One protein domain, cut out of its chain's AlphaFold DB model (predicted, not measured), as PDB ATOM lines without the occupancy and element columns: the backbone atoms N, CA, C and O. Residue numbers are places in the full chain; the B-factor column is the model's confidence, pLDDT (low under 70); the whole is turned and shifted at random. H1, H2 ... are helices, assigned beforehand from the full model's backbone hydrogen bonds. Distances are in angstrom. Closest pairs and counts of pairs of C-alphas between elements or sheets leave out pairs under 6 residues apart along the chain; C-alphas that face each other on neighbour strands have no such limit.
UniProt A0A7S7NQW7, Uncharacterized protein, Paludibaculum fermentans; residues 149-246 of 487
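AT A GLANCE: This is residues 149 to 246 of the 487 residues of an uncharacterized protein of Paludibaculum fermentans (UniProt A0A7S7NQW7). A long helical hairpin, H2 and H3, has a third long helix, H1, slanting along the other side of H3, which puts H3 in the middle. Two short helices, H4 and H5, follow at one end, where the long link of residues 172 to 182 also crosses from H1 to H2; residues 149 to 155 stand free. The printed part has 98 residues with five named helices, H1 to H5 in chain order, no named strand, and is all helix. It is loose, with a radius of gyration of the C-alphas of 15.8 A, and elongated, spanning 47 by 30 by 17 A.

IN THESE COORDINATES: Find C-alpha 150 at (272.722, 205.031, 216.942); from there H1 runs 31.4 A to residue 171. H2, residues 183 to 205, begins at (260.186, 186.036, 193.243) and covers 31.7 A. H3, residues 210 to 229, covers 28.3 A. H4 is residues 231 to 235, and H5, residues 237 to 243, ends at (261.699, 176.103, 191.136).

HOW THE PARTS SIT: Look first at the hairpin: H2 and H3 touch, opposite ways at a shallow tilt of 9 degrees, with the closest C-alphas, those of Ala 200 and Ala 213, 4.3 A apart. H1 touches H3, the same way at a shallow tilt of 32 degrees; their closest C-alphas, of Ser 168 and Ser 229, are 5.8 A apart. H1 and H2 are apart. H4 is close to but not clearly touching H3, with the closest C-alphas, of Ala 228 and Arg 234, 6.8 A apart. H5 is close to but not clearly touching H2, where the closest C-alphas, of Arg 184 and Leu 243, are 7.3 A apart. In H1, H2, H3, H4 and H5 every O i to N i+4 pair is within hydrogen-bond range.

THE WHOLE: The C-alphas of His 149 and Met 246, the two farthest apart, are 50.0 A apart. The printed part has no cut. The link from H1 to H2 is long, with 11 residues; the other links are tight. Mean pLDDT of the printed part is 82.4, and it is under 70 at residues 172 to 182, 234, 240 and 244 to 246.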
ATOM      1  N   HIS A 149     275.810 202.601 219.932       90.88
ATOM      2  CA  HIS A 149     275.017 203.822 219.805       90.88
ATOM      3  C   HIS A 149     274.491 204.000 218.371       90.88
ATOM      4  O   HIS A 149     275.064 203.470 217.416       90.88
ATOM      5  N   VAL A 150     273.424 204.791 218.219       88.38
ATOM      6  CA  VAL A 150     272.722 205.031 216.942       88.38
ATOM      7  C   VAL A 150     273.662 205.531 215.836       88.38
ATOM      8  O   VAL A 150     273.571 205.063 214.707       88.38
ATOM      9  N   GLY A 151     274.616 206.416 216.149       91.44
ATOM     10  CA  GLY A 151     275.590 206.912 215.164       91.44
ATOM     11  C   GLY A 151     276.464 205.805 214.557       91.44
ATOM     12  O   GLY A 151     276.649 205.765 213.345       91.44
ATOM     13  N   GLN A 152     276.924 204.847 215.374       92.94
ATOM     14  CA  GLN A 152     277.634 203.662 214.875       92.94
ATOM     15  C   GLN A 152     276.736 202.797 213.993       92.94
ATOM     16  O   GLN A 152     277.206 202.297 212.978       92.94
ATOM     17  N   ALA A 153     275.459 202.645 214.349       91.50
ATOM     18  CA  ALA A 153     274.512 201.880 213.550       91.50
ATOM     19  C   ALA A 153     274.263 202.492 212.171       91.50
ATOM     20  O   ALA A 153     274.336 201.775 211.174       91.50
ATOM     21  N   ILE A 154     274.056 203.812 212.109       90.75
ATOM     22  CA  ILE A 154     273.918 204.555 210.852       90.75
ATOM     23  C   ILE A 154     275.182 204.377 210.003       90.75
ATOM     24  O   ILE A 154     275.077 203.976 208.848       90.75
ATOM     25  N   LEU A 155     276.375 204.572 210.576       93.00
ATOM     26  CA  LEU A 155     277.640 204.381 209.855       93.00
ATOM     27  C   LEU A 155     277.825 202.941 209.351       93.00
ATOM     28  O   LEU A 155     278.252 202.751 208.215       93.00
ATOM     29  N   THR A 156     277.467 201.920 210.138       91.12
ATOM     30  CA  THR A 156     277.534 200.523 209.675       91.12
ATOM     31  C   THR A 156     276.501 200.206 208.596       91.12
ATOM     32  O   THR A 156     276.832 199.501 207.650       91.12
ATOM     33  N   ALA A 157     275.281 200.747 208.682       88.50
ATOM     34  CA  ALA A 157     274.253 200.565 207.659       88.50
ATOM     35  C   ALA A 157     274.655 201.239 206.335       88.50
ATOM     36  O   ALA A 157     274.578 200.613 205.279       88.50
ATOM     37  N   VAL A 158     275.169 202.472 206.396       89.50
ATOM     38  CA  VAL A 158     275.714 203.195 205.235       89.50
ATOM     39  C   VAL A 158     276.922 202.460 204.650       89.50
ATOM     40  O   VAL A 158     276.995 202.294 203.438       89.50
ATOM     41  N   GLY A 159     277.835 201.951 205.482       90.81
ATOM     42  CA  GLY A 159     278.987 201.164 205.026       90.81
ATOM     43  C   GLY A 159     278.591 199.868 204.309       90.81
ATOM     44  O   GLY A 159     279.159 199.550 203.267       90.81
ATOM     45  N   LEU A 160     277.583 199.150 204.816       88.38
ATOM     46  CA  LEU A 160     277.038 197.951 204.167       88.38
ATOM     47  C   LEU A 160     276.340 198.280 202.840       88.38
ATOM     48  O   LEU A 160     276.490 197.525 201.883       88.38
ATOM     49  N   LEU A 161     275.617 199.402 202.770       86.19
ATOM     50  CA  LEU A 161     274.941 199.863 201.557       86.19
ATOM     51  C   LEU A 161     275.934 200.347 200.487       86.19
ATOM     52  O   LEU A 161     275.802 199.996 199.321       86.19
ATOM     53  N   LEU A 162     276.970 201.098 200.864       88.25
ATOM     54  CA  LEU A 162     278.033 201.491 199.934       88.25
ATOM     55  C   LEU A 162     278.838 200.273 199.464       88.25
ATOM     56  O   LEU A 162     279.111 200.146 198.273       88.25
ATOM     57  N   GLY A 163     279.160 199.343 200.368       86.88
ATOM     58  CA  GLY A 163     279.809 198.080 200.019       86.88
ATOM     59  C   GLY A 163     278.970 197.238 199.054       86.88
ATOM     60  O   GLY A 163     279.501 196.729 198.068       86.88
ATOM     61  N   SER A 164     277.655 197.132 199.278       80.44
ATOM     62  CA  SER A 164     276.771 196.376 198.388       80.44
ATOM     63  C   SER A 164     276.606 197.032 197.019       80.44
ATOM     64  O   SER A 164     276.641 196.325 196.011       80.44
ATOM     65  N   LEU A 165     276.511 198.364 196.955       83.38
ATOM     66  CA  LEU A 165     276.489 199.120 195.701       83.38
ATOM     67  C   LEU A 165     277.797 198.962 194.916       83.38
ATOM     68  O   LEU A 165     277.749 198.702 193.717       83.38
ATOM     69  N   LEU A 166     278.957 199.046 195.577       87.31
ATOM     70  CA  LEU A 166     280.263 198.846 194.940       87.31
ATOM     71  C   LEU A 166     280.416 197.424 194.382       87.31
ATOM     72  O   LEU A 166     280.814 197.264 193.229       87.31
ATOM     73  N   VAL A 167     280.062 196.393 195.155       84.31
ATOM     74  CA  VAL A 167     280.072 194.997 194.678       84.31
ATOM     75  C   VAL A 167     279.108 194.812 193.502       84.31
ATOM     76  O   VAL A 167     279.492 194.250 192.477       84.31
ATOM     77  N   SER A 168     277.893 195.357 193.601       78.06
ATOM     78  CA  SER A 168     276.887 195.279 192.534       78.06
ATOM     79  C   SER A 168     277.357 195.962 191.249       78.06
ATOM     80  O   SER A 168     277.168 195.404 190.171       78.06
ATOM     81  N   ALA A 169     277.998 197.131 191.347       82.00
ATOM     82  CA  ALA A 169     278.513 197.885 190.206       82.00
ATOM     83  C   ALA A 169     279.692 197.186 189.507       82.00
ATOM     84  O   ALA A 169     279.764 197.204 188.283       82.00
ATOM     85  N   ASN A 170     280.585 196.534 190.261       81.81
ATOM     86  CA  ASN A 170     281.717 195.798 189.684       81.81
ATOM     87  C   ASN A 170     281.299 194.454 189.055       81.81
ATOM     88  O   ASN A 170     281.892 194.034 188.066       81.81
ATOM     89  N   LEU A 171     280.283 193.777 189.605       77.31
ATOM     90  CA  LEU A 171     279.781 192.503 189.071       77.31
ATOM     91  C   LEU A 171     278.756 192.686 187.936       77.31
ATOM     92  O   LEU A 171     278.623 191.819 187.072       77.31
ATOM     93  N   SER A 172     278.040 193.814 187.903       68.38
ATOM     94  CA  SER A 172     277.060 194.128 186.856       68.38
ATOM     95  C   SER A 172     277.732 194.806 185.663       68.38
ATOM     96  O   SER A 172     277.676 196.026 185.527       68.38
ATOM     97  N   SER A 173     278.323 194.020 184.759       55.97
ATOM     98  CA  SER A 173     278.903 194.519 183.502       55.97
ATOM     99  C   SER A 173     277.836 195.110 182.561       55.97
ATOM    100  O   SER A 173     277.294 194.413 181.702       55.97
ATOM    101  N   HIS A 174     277.528 196.394 182.791       50.22
ATOM    102  CA  HIS A 174     276.673 197.377 182.094       50.22
ATOM    103  C   HIS A 174     275.240 197.009 181.674       50.22
ATOM    104  O   HIS A 174     274.377 197.883 181.656       50.22
ATOM    105  N   ASN A 175     274.929 195.741 181.439       47.66
ATOM    106  CA  ASN A 175     273.597 195.276 181.084       47.66
ATOM    107  C   ASN A 175     272.842 194.839 182.343       47.66
ATOM    108  O   ASN A 175     272.646 193.645 182.589       47.66
ATOM    109  N   PHE A 176     272.395 195.811 183.148       45.84
ATOM    110  CA  PHE A 176     271.303 195.577 184.094       45.84
ATOM    111  C   PHE A 176     270.010 195.434 183.285       45.84
ATOM    112  O   PHE A 176     269.210 196.360 183.177       45.84
ATOM    113  N   SER A 177     269.823 194.265 182.664       47.25
ATOM    114  CA  SER A 177     268.540 193.923 182.062       47.25
ATOM    115  C   SER A 177     267.487 194.019 183.159       47.25
ATOM    116  O   SER A 177     267.584 193.334 184.183       47.25
ATOM    117  N   ALA A 178     266.504 194.894 182.960       47.81
ATOM    118  CA  ALA A 178     265.446 195.180 183.923       47.81
ATOM    119  C   ALA A 178     264.408 194.046 184.022       47.81
ATOM    120  O   ALA A 178     263.295 194.277 184.479       47.81
ATOM    121  N   ALA A 179     264.760 192.829 183.592       51.59
ATOM    122  CA  ALA A 179     263.946 191.635 183.747       51.59
ATOM    123  C   ALA A 179     263.565 191.449 185.232       51.59
ATOM    124  O   ALA A 179     264.482 191.276 186.053       51.59
ATOM    125  N   PRO A 180     262.256 191.481 185.571       49.62
ATOM    126  CA  PRO A 180     261.736 191.175 186.896       49.62
ATOM    127  C   PRO A 180     262.477 190.016 187.579       49.62
ATOM    128  O   PRO A 180     262.592 188.929 187.004       49.62
ATOM    129  N   PRO A 181     263.012 190.220 188.798       60.22
ATOM    130  CA  PRO A 181     263.676 189.148 189.520       60.22
ATOM    131  C   PRO A 181     262.650 188.062 189.859       60.22
ATOM    132  O   PRO A 181     261.581 188.360 190.388       60.22
ATOM    133  N   ASN A 182     262.976 186.795 189.575       68.88
ATOM    134  CA  ASN A 182     262.117 185.667 189.947       68.88
ATOM    135  C   ASN A 182     261.863 185.722 191.459       68.88
ATOM    136  O   ASN A 182     262.804 185.611 192.248       68.88
ATOM    137  N   TRP A 183     260.595 185.860 191.852       70.75
ATOM    138  CA  TRP A 183     260.186 186.036 193.243       70.75
ATOM    139  C   TRP A 183     260.709 184.926 194.165       70.75
ATOM    140  O   TRP A 183     261.025 185.211 195.316       70.75
ATOM    141  N   ARG A 184     260.896 183.693 193.668       75.38
ATOM    142  CA  ARG A 184     261.483 182.580 194.437       75.38
ATOM    143  C   ARG A 184     262.983 182.738 194.661       75.38
ATOM    144  O   ARG A 184     263.471 182.405 195.734       75.38
ATOM    145  N   VAL A 185     263.713 183.268 193.678       79.38
ATOM    146  CA  VAL A 185     265.143 183.593 193.825       79.38
ATOM    147  C   VAL A 185     265.297 184.750 194.813       79.38
ATOM    148  O   VAL A 185     266.118 184.672 195.724       79.38
ATOM    149  N   THR A 186     264.436 185.767 194.716       80.94
ATOM    150  CA  THR A 186     264.339 186.847 195.708       80.94
ATOM    151  C   THR A 186     264.023 186.291 197.098       80.94
ATOM    152  O   THR A 186     264.737 186.596 198.046       80.94
ATOM    153  N   ALA A 187     263.026 185.412 197.238       83.94
ATOM    154  CA  ALA A 187     262.660 184.782 198.507       83.94
ATOM    155  C   ALA A 187     263.788 183.909 199.086       83.94
ATOM    156  O   ALA A 187     264.000 183.918 200.296       83.94
ATOM    157  N   MET A 188     264.558 183.208 198.246       87.12
ATOM    158  CA  MET A 188     265.735 182.440 198.666       87.12
ATOM    159  C   MET A 188     266.865 183.351 199.168       87.12
ATOM    160  O   MET A 188     267.457 183.072 200.209       87.12
ATOM    161  N   LEU A 189     267.141 184.459 198.472       88.19
ATOM    162  CA  LEU A 189     268.120 185.465 198.903       88.19
ATOM    163  C   LEU A 189     267.682 186.155 200.205       88.19
ATOM    164  O   LEU A 189     268.502 186.339 201.103       88.19
ATOM    165  N   LEU A 190     266.388 186.459 200.349       88.38
ATOM    166  CA  LEU A 190     265.795 186.968 201.587       88.38
ATOM    167  C   LEU A 190     265.911 185.948 202.726       88.38
ATOM    168  O   LEU A 190     266.347 186.303 203.817       88.38
ATOM    169  N   ALA A 191     265.602 184.671 202.491       91.50
ATOM    170  CA  ALA A 191     265.761 183.620 203.493       91.50
ATOM    171  C   ALA A 191     267.230 183.458 203.928       91.50
ATOM    172  O   ALA A 191     267.510 183.354 205.122       91.50
ATOM    173  N   LEU A 192     268.184 183.513 202.991       93.69
ATOM    174  CA  LEU A 192     269.617 183.491 203.299       93.69
ATOM    175  C   LEU A 192     270.039 184.714 204.134       93.69
ATOM    176  O   LEU A 192     270.757 184.577 205.123       93.69
ATOM    177  N   PHE A 193     269.544 185.902 203.785       92.81
ATOM    178  CA  PHE A 193     269.767 187.135 204.540       92.81
ATOM    179  C   PHE A 193     269.162 187.077 205.954       92.81
ATOM    180  O   PHE A 193     269.809 187.477 206.923       92.81
ATOM    181  N   ALA A 194     267.975 186.481 206.103       94.38
ATOM    182  CA  ALA A 194     267.356 186.204 207.397       94.38
ATOM    183  C   ALA A 194     268.226 185.268 208.251       94.38
ATOM    184  O   ALA A 194     268.432 185.536 209.434       94.38
ATOM    185  N   VAL A 195     268.789 184.208 207.655       96.50
ATOM    186  CA  VAL A 195     269.727 183.293 208.329       96.50
ATOM    187  C   VAL A 195     270.992 184.028 208.781       96.50
ATOM    188  O   VAL A 195     271.417 183.837 209.919       96.50
ATOM    189  N   VAL A 196     271.563 184.916 207.957       96.44
ATOM    190  CA  VAL A 196     272.717 185.757 208.342       96.44
ATOM    191  C   VAL A 196     272.373 186.669 209.526       96.44
ATOM    192  O   VAL A 196     273.123 186.710 210.506       96.44
ATOM    193  N   ALA A 197     271.232 187.362 209.481       95.75
ATOM    194  CA  ALA A 197     270.787 188.244 210.561       95.75
ATOM    195  C   ALA A 197     270.524 187.471 211.869       95.75
ATOM    196  O   ALA A 197     270.977 187.884 212.938       95.75
ATOM    197  N   LEU A 198     269.860 186.313 211.785       95.19
ATOM    198  CA  LEU A 198     269.621 185.416 212.919       95.19
ATOM    199  C   LEU A 198     270.924 184.837 213.485       95.19
ATOM    200  O   LEU A 198     271.057 184.751 214.703       95.19
ATOM    201  N   ALA A 199     271.901 184.487 212.646       96.00
ATOM    202  CA  ALA A 199     273.208 184.005 213.090       96.00
ATOM    203  C   ALA A 199     274.013 185.105 213.803       96.00
ATOM    204  O   ALA A 199     274.579 184.861 214.870       96.00
ATOM    205  N   ALA A 200     274.010 186.335 213.276       95.25
ATOM    206  CA  ALA A 200     274.625 187.488 213.933       95.25
ATOM    207  C   ALA A 200     273.970 187.773 215.299       95.25
ATOM    208  O   ALA A 200     274.673 187.912 216.306       95.25
ATOM    209  N   LEU A 201     272.631 187.769 215.361       93.25
ATOM    210  CA  LEU A 201     271.873 187.884 216.610       93.25
ATOM    211  C   LEU A 201     272.190 186.736 217.577       93.25
ATOM    212  O   LEU A 201     272.475 186.992 218.739       93.25
ATOM    213  N   TYR A 202     272.230 185.482 217.128       93.25
ATOM    214  CA  TYR A 202     272.586 184.329 217.961       93.25
ATOM    215  C   TYR A 202     273.991 184.480 218.578       93.25
ATOM    216  O   TYR A 202     274.167 184.349 219.795       93.25
ATOM    217  N   CYS A 203     274.995 184.822 217.760       93.38
ATOM    218  CA  CYS A 203     276.370 185.054 218.211       93.38
ATOM    219  C   CYS A 203     276.472 186.186 219.245       93.38
ATOM    220  O   CYS A 203     277.254 186.079 220.197       93.38
ATOM    221  N   GLN A 204     275.675 187.242 219.073       91.31
ATOM    222  CA  GLN A 204     275.643 188.394 219.965       91.31
ATOM    223  C   GLN A 204     274.892 188.098 221.273       91.31
ATOM    224  O   GLN A 204     275.427 188.330 222.354       91.31
ATOM    225  N   LEU A 205     273.678 187.548 221.186       85.25
ATOM    226  CA  LEU A 205     272.733 187.414 222.299       85.25
ATOM    227  C   LEU A 205     272.991 186.215 223.212       85.25
ATOM    228  O   LEU A 205     272.675 186.276 224.402       85.25
ATOM    229  N   LEU A 206     273.525 185.115 222.676       84.06
ATOM    230  CA  LEU A 206     273.744 183.883 223.440       84.06
ATOM    231  C   LEU A 206     275.221 183.644 223.744       84.06
ATOM    232  O   LEU A 206     275.548 183.196 224.840       84.06
ATOM    233  N   ARG A 207     276.122 183.986 222.814       86.44
ATOM    234  CA  ARG A 207     277.566 183.749 222.982       86.44
ATOM    235  C   ARG A 207     278.361 184.980 223.427       86.44
ATOM    236  O   ARG A 207     279.541 184.833 223.733       86.44
ATOM    237  N   ASN A 208     277.749 186.168 223.460       83.69
ATOM    238  CA  ASN A 208     278.383 187.456 223.781       83.69
ATOM    239  C   ASN A 208     279.636 187.766 222.925       83.69
ATOM    240  O   ASN A 208     280.509 188.529 223.340       83.69
ATOM    241  N   ARG A 209     279.760 187.175 221.726       88.38
ATOM    242  CA  ARG A 209     280.938 187.334 220.854       88.38
ATOM    243  C   ARG A 209     280.675 188.389 219.785       88.38
ATOM    244  O   ARG A 209     280.448 188.066 218.621       88.38
ATOM    245  N   THR A 210     280.766 189.653 220.195       88.75
ATOM    246  CA  THR A 210     280.584 190.846 219.346       88.75
ATOM    247  C   THR A 210     281.406 190.811 218.061       88.75
ATOM    248  O   THR A 210     280.889 191.139 216.995       88.75
ATOM    249  N   TRP A 211     282.666 190.373 218.126       91.94
ATOM    250  CA  TRP A 211     283.530 190.266 216.947       91.94
ATOM    251  C   TRP A 211     283.039 189.200 215.955       91.94
ATOM    252  O   TRP A 211     283.026 189.457 214.753       91.94
ATOM    253  N   MET A 212     282.556 188.045 216.441       94.88
ATOM    254  CA  MET A 212     281.972 187.008 215.579       94.88
ATOM    255  C   MET A 212     280.669 187.498 214.955       94.88
ATOM    256  O   MET A 212     280.478 187.333 213.759       94.88
ATOM    257  N   ALA A 213     279.799 188.147 215.735       94.19
ATOM    258  CA  ALA A 213     278.543 188.698 215.233       94.19
ATOM    259  C   ALA A 213     278.773 189.751 214.133       94.19
ATOM    260  O   ALA A 213     278.112 189.709 213.099       94.19
ATOM    261  N   ARG A 214     279.760 190.644 214.307       94.31
ATOM    262  CA  ARG A 214     280.177 191.616 213.279       94.31
ATOM    263  C   ARG A 214     280.747 190.938 212.033       94.31
ATOM    264  O   ARG A 214     280.367 191.310 210.930       94.31
ATOM    265  N   GLY A 215     281.614 189.937 212.203       95.81
ATOM    266  CA  GLY A 215     282.181 189.170 211.090       95.81
ATOM    267  C   GLY A 215     281.113 188.431 210.281       95.81
ATOM    268  O   GLY A 215     281.074 188.565 209.064       95.81
ATOM    269  N   VAL A 216     280.198 187.725 210.956       96.38
ATOM    270  CA  VAL A 216     279.045 187.043 210.337       96.38
ATOM    271  C   VAL A 216     278.157 188.034 209.590       96.38
ATOM    272  O   VAL A 216     277.757 187.750 208.467       96.38
ATOM    273  N   LEU A 217     277.879 189.202 210.176       94.81
ATOM    274  CA  LEU A 217     277.036 190.215 209.552       94.81
ATOM    275  C   LEU A 217     277.694 190.808 208.296       94.81
ATOM    276  O   LEU A 217     277.066 190.833 207.245       94.81
ATOM    277  N   VAL A 218     278.962 191.227 208.358       94.19
ATOM    278  CA  VAL A 218     279.659 191.811 207.195       94.19
ATOM    279  C   VAL A 218     279.882 190.773 206.092       94.19
ATOM    280  O   VAL A 218     279.494 191.005 204.948       94.19
ATOM    281  N   LEU A 219     280.463 189.613 206.421       95.06
ATOM    282  CA  LEU A 219     280.770 188.571 205.434       95.06
ATOM    283  C   LEU A 219     279.499 187.920 204.878       95.06
ATOM    284  O   LEU A 219     279.430 187.649 203.684       95.06
ATOM    285  N   GLY A 220     278.481 187.706 205.714       95.00
ATOM    286  CA  GLY A 220     277.199 187.143 205.299       95.00
ATOM    287  C   GLY A 220     276.412 188.085 204.390       95.00
ATOM    288  O   GLY A 220     275.947 187.654 203.338       95.00
ATOM    289  N   CYS A 221     276.327 189.379 204.725       92.88
ATOM    290  CA  CYS A 221     275.732 190.378 203.833       92.88
ATOM    291  C   CYS A 221     276.478 190.448 202.495       92.88
ATOM    292  O   CYS A 221     275.842 190.483 201.445       92.88
ATOM    293  N   MET A 222     277.815 190.415 202.509       92.00
ATOM    294  CA  MET A 222     278.594 190.440 201.269       92.00
ATOM    295  C   MET A 222     278.421 189.164 200.444       92.00
ATOM    296  O   MET A 222     278.263 189.264 199.234       92.00
ATOM    297  N   ALA A 223     278.341 187.985 201.068       93.56
ATOM    298  CA  ALA A 223     278.021 186.740 200.372       93.56
ATOM    299  C   ALA A 223     276.629 186.784 199.713       93.56
ATOM    300  O   ALA A 223     276.502 186.406 198.551       93.56
ATOM    301  N   VAL A 224     275.605 187.297 200.410       92.38
ATOM    302  CA  VAL A 224     274.253 187.487 199.847       92.38
ATOM    303  C   VAL A 224     274.282 188.433 198.644       92.38
ATOM    304  O   VAL A 224     273.694 188.112 197.615       92.38
ATOM    305  N   VAL A 225     274.983 189.568 198.741       89.56
ATOM    306  CA  VAL A 225     275.096 190.531 197.630       89.56
ATOM    307  C   VAL A 225     275.848 189.920 196.451       89.56
ATOM    308  O   VAL A 225     275.350 189.983 195.333       89.56
ATOM    309  N   CYS A 226     276.989 189.265 196.682       89.88
ATOM    310  CA  CYS A 226     277.730 188.571 195.630       89.88
ATOM    311  C   CYS A 226     276.849 187.539 194.913       89.88
ATOM    312  O   CYS A 226     276.808 187.542 193.687       89.88
ATOM    313  N   LEU A 227     276.096 186.710 195.647       89.38
ATOM    314  CA  LEU A 227     275.160 185.737 195.067       89.38
ATOM    315  C   LEU A 227     274.027 186.411 194.277       89.38
ATOM    316  O   LEU A 227     273.699 185.955 193.184       89.38
ATOM    317  N   ALA A 228     273.459 187.507 194.787       85.94
ATOM    318  CA  ALA A 228     272.418 188.276 194.103       85.94
ATOM    319  C   ALA A 228     272.920 188.948 192.809       85.94
ATOM    320  O   ALA A 228     272.166 189.083 191.845       85.94
ATOM    321  N   SER A 229     274.192 189.356 192.776       84.50
ATOM    322  CA  SER A 229     274.851 189.956 191.609       84.50
ATOM    323  C   SER A 229     275.437 188.927 190.631       84.50
ATOM    324  O   SER A 229     275.789 189.285 189.507       84.50
ATOM    325  N   TRP A 230     275.570 187.656 191.021       84.62
ATOM    326  CA  TRP A 230     276.232 186.637 190.205       84.62
ATOM    327  C   TRP A 230     275.319 186.165 189.065       84.62
ATOM    328  O   TRP A 230     274.367 185.409 189.281       84.62
ATOM    329  N   ARG A 231     275.622 186.591 187.827       79.25
ATOM    330  CA  ARG A 231     274.836 186.269 186.617       79.25
ATOM    331  C   ARG A 231     274.425 184.795 186.490       79.25
ATOM    332  O   ARG A 231     273.237 184.571 186.302       79.25
ATOM    333  N   PRO A 232     275.304 183.784 186.657       79.50
ATOM    334  CA  PRO A 232     274.900 182.382 186.559       79.50
ATOM    335  C   PRO A 232     273.787 182.000 187.540       79.50
ATOM    336  O   PRO A 232     272.921 181.211 187.188       79.50
ATOM    337  N   PHE A 233     273.762 182.574 188.747       74.25
ATOM    338  CA  PHE A 233     272.688 182.333 189.713       74.25
ATOM    339  C   PHE A 233     271.402 183.078 189.332       74.25
ATOM    340  O   PHE A 233     270.318 182.495 189.360       74.25
ATOM    341  N   ARG A 234     271.518 184.347 188.912       69.00
ATOM    342  CA  ARG A 234     270.377 185.166 188.468       69.00
ATOM    343  C   ARG A 234     269.702 184.582 187.224       69.00
ATOM    344  O   ARG A 234     268.473 184.499 187.182       69.00
ATOM    345  N   ASP A 235     270.489 184.183 186.232       70.00
ATOM    346  CA  ASP A 235     270.057 183.844 184.872       70.00
ATOM    347  C   ASP A 235     269.966 182.333 184.607       70.00
ATOM    348  O   ASP A 235     269.608 181.936 183.501       70.00
ATOM    349  N   SER A 236     270.210 181.484 185.615       75.00
ATOM    350  CA  SER A 236     269.990 180.035 185.514       75.00
ATOM    351  C   SER A 236     268.521 179.724 185.231       75.00
ATOM    352  O   SER A 236     267.691 179.626 186.139       75.00
ATOM    353  N   THR A 237     268.203 179.527 183.952       70.44
ATOM    354  CA  THR A 237     266.919 178.985 183.497       70.44
ATOM    355  C   THR A 237     266.648 177.652 184.176       70.44
ATOM    356  O   THR A 237     265.583 177.488 184.744       70.44
ATOM    357  N   ALA A 238     267.650 176.774 184.291       75.19
ATOM    358  CA  ALA A 238     267.526 175.501 184.999       75.19
ATOM    359  C   ALA A 238     267.051 175.649 186.461       75.19
ATOM    360  O   ALA A 238     266.191 174.888 186.897       75.19
ATOM    361  N   LEU A 239     267.559 176.631 187.221       71.81
ATOM    362  CA  LEU A 239     267.090 176.888 188.589       71.81
ATOM    363  C   LEU A 239     265.676 177.486 188.595       71.81
ATOM    364  O   LEU A 239     264.864 177.123 189.444       71.81
ATOM    365  N   ARG A 240     265.366 178.385 187.651       69.31
ATOM    366  CA  ARG A 240     264.028 178.983 187.502       69.31
ATOM    367  C   ARG A 240     262.976 177.927 187.134       69.31
ATOM    368  O   ARG A 240     261.923 177.913 187.762       69.31
ATOM    369  N   ASP A 241     263.288 177.041 186.192       71.69
ATOM    370  CA  ASP A 241     262.440 175.953 185.689       71.69
ATOM    371  C   ASP A 241     262.274 174.837 186.734       71.69
ATOM    372  O   ASP A 241     261.194 174.267 186.870       71.69
ATOM    373  N   TRP A 242     263.319 174.545 187.520       76.75
ATOM    374  CA  TRP A 242     263.236 173.607 188.646       76.75
ATOM    375  C   TRP A 242     262.381 174.153 189.796       76.75
ATOM    376  O   TRP A 242     261.582 173.420 190.377       76.75
ATOM    377  N   LEU A 243     262.520 175.444 190.119       72.31
ATOM    378  CA  LEU A 243     261.699 176.103 191.136       72.31
ATOM    379  C   LEU A 243     260.247 176.313 190.675       72.31
ATOM    380  O   LEU A 243     259.353 176.334 191.518       72.31
ATOM    381  N   ASN A 244     260.007 176.472 189.373       67.56
ATOM    382  CA  ASN A 244     258.686 176.652 188.772       67.56
ATOM    383  C   ASN A 244     258.421 175.605 187.670       67.56
ATOM    384  O   ASN A 244     258.436 175.946 186.483       67.56
ATOM    385  N   PRO A 245     258.141 174.336 188.025       69.12
ATOM    386  CA  PRO A 245     257.706 173.352 187.044       69.12
ATOM    387  C   PRO A 245     256.382 173.814 186.421       69.12
ATOM    388  O   PRO A 245     255.361 173.928 187.101       69.12
ATOM    389  N   MET A 246     256.411 174.110 185.122       61.66
ATOM    390  CA  MET A 246     255.247 174.582 184.373       61.66
ATOM    391  C   MET A 246     254.181 173.472 184.316       61.66
ATOM    392  O   MET A 246     254.501 172.383 183.833       61.66
TER     393      MET A 246